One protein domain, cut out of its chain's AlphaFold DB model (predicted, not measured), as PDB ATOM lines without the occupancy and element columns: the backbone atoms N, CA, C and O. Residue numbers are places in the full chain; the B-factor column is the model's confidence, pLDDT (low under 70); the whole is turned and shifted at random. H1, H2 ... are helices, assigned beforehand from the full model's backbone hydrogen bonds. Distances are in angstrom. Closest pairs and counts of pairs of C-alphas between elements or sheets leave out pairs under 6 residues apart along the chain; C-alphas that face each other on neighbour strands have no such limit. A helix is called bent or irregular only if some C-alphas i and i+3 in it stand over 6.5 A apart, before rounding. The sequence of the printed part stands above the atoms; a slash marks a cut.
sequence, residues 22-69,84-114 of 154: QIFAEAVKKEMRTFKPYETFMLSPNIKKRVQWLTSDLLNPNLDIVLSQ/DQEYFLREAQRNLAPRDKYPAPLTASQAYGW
ATOM      1  N   GLN A  22     134.870 243.880 336.792       77.12
ATOM      2  CA  GLN A  22     134.058 244.628 335.827       77.12
ATOM      3  C   GLN A  22     132.653 244.041 335.688       77.12
ATOM      4  O   GLN A  22     131.691 244.800 335.651       77.12
ATOM      5  N   ILE A  23     132.518 242.710 335.689       80.06
ATOM      6  CA  ILE A  23     131.208 242.040 335.657       80.06
ATOM      7  C   ILE A  23     130.459 242.293 336.967       80.06
ATOM      8  O   ILE A  23     129.263 242.569 336.948       80.06
ATOM      9  N   PHE A  24     131.158 242.260 338.103       81.44
ATOM     10  CA  PHE A  24     130.566 242.587 339.399       81.44
ATOM     11  C   PHE A  24     130.102 244.050 339.464       81.44
ATOM     12  O   PHE A  24     128.971 244.316 339.855       81.44
ATOM     13  N   ALA A  25     130.927 244.999 339.013       81.12
ATOM     14  CA  ALA A  25     130.554 246.411 338.956       81.12
ATOM     15  C   ALA A  25     129.371 246.664 338.005       81.12
ATOM     16  O   ALA A  25     128.491 247.466 338.317       81.12
ATOM     17  N   GLU A  26     129.314 245.971 336.866       81.56
ATOM     18  CA  GLU A  26     128.183 246.061 335.941       81.56
ATOM     19  C   GLU A  26     126.910 245.434 336.532       81.56
ATOM     20  O   GLU A  26     125.829 246.009 336.399       81.56
ATOM     21  N   ALA A  27     127.028 244.312 337.248       80.19
ATOM     22  CA  ALA A  27     125.923 243.677 337.960       80.19
ATOM     23  C   ALA A  27     125.361 244.593 339.058       80.19
ATOM     24  O   ALA A  27     124.155 244.833 339.075       80.19
ATOM     25  N   VAL A  28     126.228 245.199 339.880       78.25
ATOM     26  CA  VAL A  28     125.839 246.209 340.881       78.25
ATOM     27  C   VAL A  28     125.180 247.410 340.201       78.25
ATOM     28  O   VAL A  28     124.114 247.853 340.617       78.25
ATOM     29  N   LYS A  29     125.739 247.919 339.096       81.56
ATOM     30  CA  LYS A  29     125.137 249.028 338.332       81.56
ATOM     31  C   LYS A  29     123.755 248.666 337.769       81.56
ATOM     32  O   LYS A  29     122.882 249.530 337.690       81.56
ATOM     33  N   LYS A  30     123.549 247.410 337.367       80.25
ATOM     34  CA  LYS A  30     122.280 246.893 336.833       80.25
ATOM     35  C   LYS A  30     121.239 246.689 337.934       80.25
ATOM     36  O   LYS A  30     120.081 247.038 337.718       80.25
ATOM     37  N   GLU A  31     121.651 246.213 339.103       72.31
ATOM     38  CA  GLU A  31     120.826 246.087 340.312       72.31
ATOM     39  C   GLU A  31     120.393 247.465 340.847       72.31
ATOM     40  O   GLU A  31     119.212 247.715 341.107       72.31
ATOM     41  N   MET A  32     121.321 248.425 340.866       64.56
ATOM     42  CA  MET A  32     121.058 249.815 341.253       64.56
ATOM     43  C   MET A  32     120.248 250.601 340.209       64.56
ATOM     44  O   MET A  32     119.747 251.682 340.501       64.56
ATOM     45  N   ARG A  33     120.055 250.066 338.994       66.12
ATOM     46  CA  ARG A  33     119.229 250.696 337.944       66.12
ATOM     47  C   ARG A  33     117.746 250.739 338.327       66.12
ATOM     48  O   ARG A  33     117.034 251.659 337.926       66.12
ATOM     49  N   THR A  34     117.300 249.746 339.097       55.25
ATOM     50  CA  THR A  34     115.968 249.674 339.718       55.25
ATOM     51  C   THR A  34     115.927 250.319 341.100       55.25
ATOM     52  O   THR A  34     114.869 250.790 341.512       55.25
ATOM     53  N   PHE A  35     117.069 250.409 341.789       52.00
ATOM     54  CA  PHE A  35     117.214 251.159 343.035       52.00
ATOM     55  C   PHE A  35     117.383 252.653 342.734       52.00
ATOM     56  O   PHE A  35     118.437 253.250 342.943       52.00
ATOM     57  N   LYS A  36     116.329 253.283 342.209       55.34
ATOM     58  CA  LYS A  36     116.227 254.737 342.304       55.34
ATOM     59  C   LYS A  36     115.940 255.038 343.775       55.34
ATOM     60  O   LYS A  36     114.866 254.634 344.225       55.34
ATOM     61  N   PRO A  37     116.849 255.681 344.536       53.47
ATOM     62  CA  PRO A  37     116.454 256.236 345.821       53.47
ATOM     63  C   PRO A  37     115.211 257.085 345.556       53.47
ATOM     64  O   PRO A  37     115.179 257.866 344.600       53.47
ATOM     65  N   TYR A  38     114.148 256.798 346.299       46.69
ATOM     66  CA  TYR A  38     112.862 257.442 346.111       46.69
ATOM     67  C   TYR A  38     113.053 258.958 346.161       46.69
ATOM     68  O   TYR A  38     113.628 259.461 347.117       46.69
ATOM     69  N   GLU A  39     112.625 259.594 345.068       46.72
ATOM     70  CA  GLU A  39     112.320 261.008 344.841       46.72
ATOM     71  C   GLU A  39     113.066 262.042 345.692       46.72
ATOM     72  O   GLU A  39     112.977 262.083 346.914       46.72
ATOM     73  N   THR A  40     113.713 262.991 345.017       50.56
ATOM     74  CA  THR A  40     114.132 264.257 345.617       50.56
ATOM     75  C   THR A  40     112.891 264.961 346.171       50.56
ATOM     76  O   THR A  40     112.202 265.702 345.468       50.56
ATOM     77  N   PHE A  41     112.549 264.705 347.431       49.34
ATOM     78  CA  PHE A  41     111.447 265.394 348.076       49.34
ATOM     79  C   PHE A  41     111.865 266.854 348.232       49.34
ATOM     80  O   PHE A  41     112.859 267.173 348.890       49.34
ATOM     81  N   MET A  42     111.099 267.763 347.629       50.59
ATOM     82  CA  MET A  42     111.171 269.193 347.926       50.59
ATOM     83  C   MET A  42     110.699 269.399 349.369       50.59
ATOM     84  O   MET A  42     109.555 269.757 349.632       50.59
ATOM     85  N   LEU A  43     111.576 269.104 350.329       56.94
ATOM     86  CA  LEU A  43     111.305 269.300 351.745       56.94
ATOM     87  C   LEU A  43     111.045 270.783 351.990       56.94
ATOM     88  O   LEU A  43     111.788 271.642 351.499       56.94
ATOM     89  N   SER A  44     110.012 271.081 352.780       56.59
ATOM     90  CA  SER A  44     109.737 272.461 353.166       56.59
ATOM     91  C   SER A  44     110.960 273.045 353.896       56.59
ATOM     92  O   SER A  44     111.652 272.313 354.619       56.59
ATOM     93  N   PRO A  45     111.250 274.353 353.748       64.31
ATOM     94  CA  PRO A  45     112.446 274.971 354.326       64.31
ATOM     95  C   PRO A  45     112.610 274.733 355.835       64.31
ATOM     96  O   PRO A  45     113.729 274.679 356.338       64.31
ATOM     97  N   ASN A  46     111.506 274.542 356.559       64.00
ATOM     98  CA  ASN A  46     111.517 274.299 358.000       64.00
ATOM     99  C   ASN A  46     111.974 272.879 358.366       64.00
ATOM    100  O   ASN A  46     112.630 272.693 359.390       64.00
ATOM    101  N   ILE A  47     111.672 271.887 357.524       65.50
ATOM    102  CA  ILE A  47     112.110 270.500 357.730       65.50
ATOM    103  C   ILE A  47     113.608 270.385 357.432       65.50
ATOM    104  O   ILE A  47     114.340 269.799 358.226       65.50
ATOM    105  N   LYS A  48     114.084 271.038 356.360       62.84
ATOM    106  CA  LYS A  48     115.518 271.096 356.022       62.84
ATOM    107  C   LYS A  48     116.353 271.676 357.166       62.84
ATOM    108  O   LYS A  48     117.351 271.078 357.548       62.84
ATOM    109  N   LYS A  49     115.901 272.785 357.765       62.38
ATOM    110  CA  LYS A  49     116.582 273.427 358.904       62.38
ATOM    111  C   LYS A  49     116.683 272.517 360.132       62.38
ATOM    112  O   LYS A  49     117.723 272.503 360.778       62.38
ATOM    113  N   ARG A  50     115.633 271.748 360.451       60.19
ATOM    114  CA  ARG A  50     115.665 270.803 361.584       60.19
ATOM    115  C   ARG A  50     116.600 269.627 361.343       60.19
ATOM    116  O   ARG A  50     117.317 269.249 362.258       60.19
ATOM    117  N   VAL A  51     116.602 269.062 360.137       59.09
ATOM    118  CA  VAL A  51     117.489 267.934 359.813       59.09
ATOM    119  C   VAL A  51     118.945 268.394 359.794       59.09
ATOM    120  O   VAL A  51     119.774 267.756 360.427       59.09
ATOM    121  N   GLN A  52     119.233 269.545 359.177       56.38
ATOM    122  CA  GLN A  52     120.572 270.142 359.170       56.38
ATOM    123  C   GLN A  52     121.090 270.432 360.585       56.38
ATOM    124  O   GLN A  52     122.273 270.258 360.845       56.38
ATOM    125  N   TRP A  53     120.214 270.851 361.503       53.59
ATOM    126  CA  TRP A  53     120.586 271.069 362.901       53.59
ATOM    127  C   TRP A  53     120.896 269.762 363.651       53.59
ATOM    128  O   TRP A  53     121.748 269.755 364.532       53.59
ATOM    129  N   LEU A  54     120.234 268.654 363.295       55.12
ATOM    130  CA  LEU A  54     120.455 267.336 363.906       55.12
ATOM    131  C   LEU A  54     121.699 266.619 363.358       55.12
ATOM    132  O   LEU A  54     122.326 265.847 364.077       55.12
ATOM    133  N   THR A  55     122.071 266.866 362.102       52.75
ATOM    134  CA  THR A  55     123.320 266.384 361.497       52.75
ATOM    135  C   THR A  55     124.372 267.486 361.589       52.75
ATOM    136  O   THR A  55     124.606 268.215 360.628       52.75
ATOM    137  N   SER A  56     124.962 267.647 362.771       52.59
ATOM    138  CA  SER A  56     125.841 268.770 363.114       52.59
ATOM    139  C   SER A  56     127.179 268.820 362.373       52.59
ATOM    140  O   SER A  56     127.886 269.807 362.514       52.59
ATOM    141  N   ASP A  57     127.520 267.829 361.554       52.59
ATOM    142  CA  ASP A  57     128.781 267.802 360.817       52.59
ATOM    143  C   ASP A  57     128.567 267.187 359.436       52.59
ATOM    144  O   ASP A  57     128.373 265.980 359.331       52.59
ATOM    145  N   LEU A  58     128.565 268.022 358.389       48.12
ATOM    146  CA  LEU A  58     129.177 267.795 357.065       48.12
ATOM    147  C   LEU A  58     128.664 268.845 356.058       48.12
ATOM    148  O   LEU A  58     127.468 269.021 355.840       48.12
ATOM    149  N   LEU A  59     129.623 269.537 355.439       51.09
ATOM    150  CA  LEU A  59     129.553 270.724 354.571       51.09
ATOM    151  C   LEU A  59     128.773 270.588 353.235       51.09
ATOM    152  O   LEU A  59     129.175 271.166 352.228       51.09
ATOM    153  N   ASN A  60     127.646 269.879 353.171       50.56
ATOM    154  CA  ASN A  60     126.925 269.696 351.905       50.56
ATOM    155  C   ASN A  60     125.590 270.466 351.885       50.56
ATOM    156  O   ASN A  60     124.634 270.038 352.528       50.56
ATOM    157  N   PRO A  61     125.464 271.567 351.109       54.06
ATOM    158  CA  PRO A  61     124.194 272.292 350.947       54.06
ATOM    159  C   PRO A  61     123.123 271.482 350.188       54.06
ATOM    160  O   PRO A  61     121.966 271.893 350.129       54.06
ATOM    161  N   ASN A  62     123.495 270.316 349.656       51.00
ATOM    162  CA  ASN A  62     122.630 269.370 348.960       51.00
ATOM    163  C   ASN A  62     122.542 268.063 349.761       51.00
ATOM    164  O   ASN A  62     122.995 267.012 349.313       51.00
ATOM    165  N   LEU A  63     122.029 268.144 350.990       51.00
ATOM    166  CA  LEU A  63     121.750 266.968 351.810       51.00
ATOM    167  C   LEU A  63     120.526 266.237 351.234       51.00
ATOM    168  O   LEU A  63     119.389 266.481 351.641       51.00
ATOM    169  N   ASP A  64     120.761 265.368 350.254       49.62
ATOM    170  CA  ASP A  64     119.763 264.409 349.796       49.62
ATOM    171  C   ASP A  64     119.561 263.377 350.910       49.62
ATOM    172  O   ASP A  64     120.423 262.539 351.183       49.62
ATOM    173  N   ILE A  65     118.426 263.466 351.607       56.94
ATOM    174  CA  ILE A  65     118.031 262.468 352.602       56.94
ATOM    175  C   ILE A  65     117.680 261.191 351.840       56.94
ATOM    176  O   ILE A  65     116.562 261.024 351.353       56.94
ATOM    177  N   VAL A  66     118.646 260.285 351.721       48.81
ATOM    178  CA  VAL A  66     118.422 258.957 351.153       48.81
ATOM    179  C   VAL A  66     117.662 258.121 352.183       48.81
ATOM    180  O   VAL A  66     118.251 257.487 353.056       48.81
ATOM    181  N   LEU A  67     116.330 258.126 352.093       49.44
ATOM    182  CA  LEU A  67     115.475 257.170 352.798       49.44
ATOM    183  C   LEU A  67     115.670 255.791 352.156       49.44
ATOM    184  O   LEU A  67     115.062 255.453 351.143       49.44
ATOM    185  N   SER A  68     116.567 254.999 352.740       50.88
ATOM    186  CA  SER A  68     116.896 253.639 352.296       50.88
ATOM    187  C   SER A  68     115.784 252.622 352.571       50.88
ATOM    188  O   SER A  68     115.831 251.504 352.059       50.88
ATOM    189  N   GLN A  69     114.764 252.996 353.346       49.19
ATOM    190  CA  GLN A  69     113.639 252.136 353.689       49.19
ATOM    191  C   GLN A  69     112.318 252.823 353.357       49.19
ATOM    192  O   GLN A  69     112.136 254.015 353.606       49.19
ATOM    193  N   ASP A  84     101.810 257.331 376.620       73.88
ATOM    194  CA  ASP A  84     101.502 258.682 377.074       73.88
ATOM    195  C   ASP A  84      99.994 258.929 376.987       73.88
ATOM    196  O   ASP A  84      99.330 258.532 376.027       73.88
ATOM    197  N   GLN A  85      99.427 259.625 377.969       79.50
ATOM    198  CA  GLN A  85      97.996 259.943 377.977       79.50
ATOM    199  C   GLN A  85      97.556 260.669 376.690       79.50
ATOM    200  O   GLN A  85      96.440 260.478 376.206       79.50
ATOM    201  N   GLU A  86      98.460 261.433 376.071       79.75
ATOM    202  CA  GLU A  86      98.248 262.052 374.762       79.75
ATOM    203  C   GLU A  86      98.047 261.058 373.613       79.75
ATOM    204  O   GLU A  86      97.323 261.361 372.659       79.75
ATOM    205  N   TYR A  87      98.690 259.890 373.669       84.06
ATOM    206  CA  TYR A  87      98.527 258.839 372.671       84.06
ATOM    207  C   TYR A  87      97.096 258.304 372.699       84.06
ATOM    208  O   TYR A  87      96.436 258.261 371.662       84.06
ATOM    209  N   PHE A  88      96.574 257.998 373.888       84.50
ATOM    210  CA  PHE A  88      95.194 257.534 374.040       84.50
ATOM    211  C   PHE A  88      94.173 258.583 373.591       84.50
ATOM    212  O   PHE A  88      93.185 258.236 372.943       84.50
ATOM    213  N   LEU A  89      94.425 259.866 373.866       83.56
ATOM    214  CA  LEU A  89      93.579 260.960 373.381       83.56
ATOM    215  C   LEU A  89      93.587 261.052 371.848       83.56
ATOM    216  O   LEU A  89      92.531 261.212 371.234       83.56
ATOM    217  N   ARG A  90      94.757 260.905 371.212       83.31
ATOM    218  CA  ARG A  90      94.871 260.881 369.746       83.31
ATOM    219  C   ARG A  90      94.179 259.674 369.128       83.31
ATOM    220  O   ARG A  90      93.486 259.831 368.122       83.31
ATOM    221  N   GLU A  91      94.343 258.498 369.721       86.25
ATOM    222  CA  GLU A  91      93.725 257.271 369.219       86.25
ATOM    223  C   GLU A  91      92.197 257.342 369.339       86.25
ATOM    224  O   GLU A  91      91.484 257.031 368.383       86.25
ATOM    225  N   ALA A  92      91.682 257.876 370.451       84.69
ATOM    226  CA  ALA A  92      90.253 258.125 370.631       84.69
ATOM    227  C   ALA A  92      89.693 259.089 369.567       84.69
ATOM    228  O   ALA A  92      88.616 258.854 369.020       84.69
ATOM    229  N   GLN A  93      90.440 260.137 369.211       84.56
ATOM    230  CA  GLN A  93      90.042 261.093 368.171       84.56
ATOM    231  C   GLN A  93      90.173 260.558 366.739       84.56
ATOM    232  O   GLN A  93      89.667 261.178 365.798       84.56
ATOM    233  N   ARG A  94      90.863 259.433 366.528       85.19
ATOM    234  CA  ARG A  94      91.088 258.882 365.186       85.19
ATOM    235  C   ARG A  94      89.809 258.319 364.574       85.19
ATOM    236  O   ARG A  94      89.606 258.480 363.374       85.19
ATOM    237  N   ASN A  95      88.951 257.734 365.407       86.38
ATOM    238  CA  ASN A  95      87.709 257.077 364.993       86.38
ATOM    239  C   ASN A  95      86.487 258.011 364.984       86.38
ATOM    240  O   ASN A  95      85.396 257.585 364.614       86.38
ATOM    241  N   LEU A  96      86.650 259.271 365.399       88.25
ATOM    242  CA  LEU A  96      85.568 260.254 365.396       88.25
ATOM    243  C   LEU A  96      85.225 260.709 363.975       88.25
ATOM    244  O   LEU A  96      86.087 260.781 363.092       88.25
ATOM    245  N   ALA A  97      83.960 261.077 363.771       89.00
ATOM    246  CA  ALA A  97      83.536 261.688 362.524       89.00
ATOM    247  C   ALA A  97      84.254 263.039 362.325       89.00
ATOM    248  O   ALA A  97      84.532 263.745 363.299       89.00
ATOM    249  N   PRO A  98      84.518 263.462 361.072       89.81
ATOM    250  CA  PRO A  98      85.194 264.732 360.797       89.81
ATOM    251  C   PRO A  98      84.553 265.947 361.480       89.81
ATOM    252  O   PRO A  98      85.269 266.862 361.875       89.81
ATOM    253  N   ARG A  99      83.226 265.929 361.657       88.50
ATOM    254  CA  ARG A  99      82.451 266.998 362.296       88.50
ATOM    255  C   ARG A  99      82.710 267.128 363.800       88.50
ATOM    256  O   ARG A  99      82.664 268.232 364.321       88.50
ATOM    257  N   ASP A 100      83.004 266.017 364.469       89.19
ATOM    258  CA  ASP A 100      83.336 266.004 365.898       89.19
ATOM    259  C   ASP A 100      84.831 266.270 366.122       89.19
ATOM    260  O   ASP A 100      85.248 266.718 367.187       89.19
ATOM    261  N   LYS A 101      85.652 265.993 365.102       91.19
ATOM    262  CA  LYS A 101      87.111 266.132 365.147       91.19
ATOM    263  C   LYS A 101      87.602 267.542 364.821       91.19
ATOM    264  O   LYS A 101      88.627 267.964 365.352       91.19
ATOM    265  N   TYR A 102      86.912 268.257 363.935       90.12
ATOM    266  CA  TYR A 102      87.326 269.577 363.459       90.12
ATOM    267  C   TYR A 102      86.181 270.592 363.593       90.12
ATOM    268  O   TYR A 102      85.029 270.245 363.351       90.12
ATOM    269  N   PRO A 103      86.469 271.866 363.916       91.31
ATOM    270  CA  PRO A 103      85.432 272.899 364.006       91.31
ATOM    271  C   PRO A 103      84.864 273.301 362.633       91.31
ATOM    272  O   PRO A 103      83.756 273.824 362.548       91.31
ATOM    273  N   ALA A 104      85.618 273.073 361.555       93.38
ATOM    274  CA  ALA A 104      85.272 273.434 360.184       93.38
ATOM    275  C   ALA A 104      85.894 272.427 359.196       93.38
ATOM    276  O   ALA A 104      86.904 271.798 359.534       93.38
ATOM    277  N   PRO A 105      85.336 272.276 357.977       94.56
ATOM    278  CA  PRO A 105      85.910 271.391 356.971       94.56
ATOM    279  C   PRO A 105      87.267 271.933 356.509       94.56
ATOM    280  O   PRO A 105      87.387 273.095 356.125       94.56
ATOM    281  N   LEU A 106      88.291 271.079 356.523       93.50
ATOM    282  CA  LEU A 106      89.648 271.436 356.098       93.50
ATOM    283  C   LEU A 106      89.849 271.244 354.593       93.50
ATOM    284  O   LEU A 106      90.660 271.930 353.976       93.50
ATOM    285  N   THR A 107      89.125 270.295 353.997       93.12
ATOM    286  CA  THR A 107      89.225 269.963 352.573       93.12
ATOM    287  C   THR A 107      87.887 270.144 351.862       93.12
ATOM    288  O   THR A 107      86.817 270.043 352.461       93.12
ATOM    289  N   ALA A 108      87.933 270.340 350.542       91.94
ATOM    290  CA  ALA A 108      86.726 270.432 349.717       91.94
ATOM    291  C   ALA A 108      85.880 269.143 349.762       91.94
ATOM    292  O   ALA A 108      84.653 269.198 349.775       91.94
ATOM    293  N   SER A 109      86.531 267.979 349.849       90.31
ATOM    294  CA  SER A 109      85.838 266.699 350.019       90.31
ATOM    295  C   SER A 109      85.099 266.608 351.356       90.31
ATOM    296  O   SER A 109      83.984 266.096 351.398       90.31
ATOM    297  N   GLN A 110      85.676 267.146 352.437       92.12
ATOM    298  CA  GLN A 110      84.990 267.248 353.726       92.12
ATOM    299  C   GLN A 110      83.824 268.232 353.659       92.12
ATOM    300  O   GLN A 110      82.774 267.936 354.219       92.12
ATOM    301  N   ALA A 111      83.978 269.356 352.951       91.88
ATOM    302  CA  ALA A 111      82.921 270.352 352.796       91.88
ATOM    303  C   ALA A 111      81.650 269.760 352.160       91.88
ATOM    304  O   ALA A 111      80.551 270.044 352.628       91.88
ATOM    305  N   TYR A 112      81.795 268.880 351.160       90.25
ATOM    306  CA  TYR A 112      80.659 268.208 350.512       90.25
ATOM    307  C   TYR A 112      79.809 267.373 351.487       90.25
ATOM    308  O   TYR A 112      78.588 267.346 351.378       90.25
ATOM    309  N   GLY A 113      80.448 266.705 352.451       88.38
ATOM    310  CA  GLY A 113      79.782 265.865 353.454       88.38
ATOM    311  C   GLY A 113      79.611 266.524 354.824       88.38
ATOM    312  O   GLY A 113      79.275 265.829 355.782       88.38
ATOM    313  N   TRP A 114      79.892 267.825 354.951       92.19
ATOM    314  CA  TRP A 114      79.988 268.486 356.255       92.19
ATOM    315  C   TRP A 114      78.623 268.656 356.927       92.19
ATOM    316  O   TRP A 114      78.439 268.310 358.099       92.19
TER     317      TRP A 114
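This is residues 22 to 69 and 84 to 114 of the 154 residues of an uncharacterized protein of Synchytrium microbalum (UniProt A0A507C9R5). Two separate pieces of chain lie one after the other along a long axis: an open loop holding H2, from which H1 sticks out as a free arm, and a winding string of H3, H4 and H5. In the first piece the link after H1 runs out to H2, and residues 55 to 69 fold back from H2 toward residues 36 to 38; in the second piece, residues 84 to 92, most of them in H3, stand free at one end. The printed part has 79 residues with five named helices, H1 to H5 in order along the chain, and no named strand; the class is all helix, though under half of the residues, 39 of 79, are in named elements. The whole is extended, with a radius of gyration of the C-alphas of 21.7 A, and spans 62 by 31 by 28 A, only just elongated.

Begin with H2, one of the three longest helices with 10 residues each. Find C-alpha 45 at (112.446, 274.971, 354.326); from there H2, residues 45 to 54, runs 14.6 A to C-alpha 54 at (120.455, 267.336, 363.906). Go back to the first printed residue, Gln 22, whose C-alpha is at (134.058, 244.628, 335.827): here H1 begins, residues 22 to 31, 14.0 A long. Beyond the cut, look at residues 85 to 94 for H3, which is 14.6 A from first to last C-alpha. Residues 98 to 101 are H4, 5.0 A long. Last comes H5, residues 108 to 112, 6.5 A long, ending at C-alpha 112 at (80.659, 268.208, 350.512). No helix is bent or irregular.

Start again at H2, whose centre is the nearest of the five to the mean of the C-alphas, at 13.2 A. It is apart from H1, H3, H4 and H5. Move out to H1, whose centre is the farthest from that mean, at 30.9 A; H1 is apart from H3, H4 and H5 too. Now look at the second piece, where H3 and H4 are close but not clearly touching: their closest C-alphas, those of Gln 93 and Lys 101, are 6.6 A apart. From H4 go on to H5, and you will find these two close but not clearly touching as well, with the closest C-alphas, those of Pro 98 and Gln 110, 7.5 A apart. H3 and H5 are apart. In the backbones of H1, H2, H3 and H5 every O i to N i+4 pair is within hydrogen-bond range; H4, with 4 residues, is too short for such a pair, and its one O i to N i+3 pair is within range.

The two C-alphas farthest apart are those of Gln 22 and Pro 103, at 62.9 A. Stop at C-alpha 69 at (113.639, 252.136, 353.689): residues 70 to 83 are not printed, and the next C-alpha, 84, is 27.1 A away across the cut. The link from H2 to H3 goes across this cut. Of the links that are printed whole, H1 to H2 is long with 13 residues, H3 to H4 is tight with 3 residues, and H4 to H5 is short with 6 residues. Residues 22 to 34, of which 22 to 31 belong to H1, stand free, and so do residues 84 to 92, of which 85 to 92 belong to H3. Read the B-factor column last: the mean pLDDT of the printed part is 70.8, and residues 32 to 69 are under 70, H2 among them with a mean of 60, while H5 has a mean of 91.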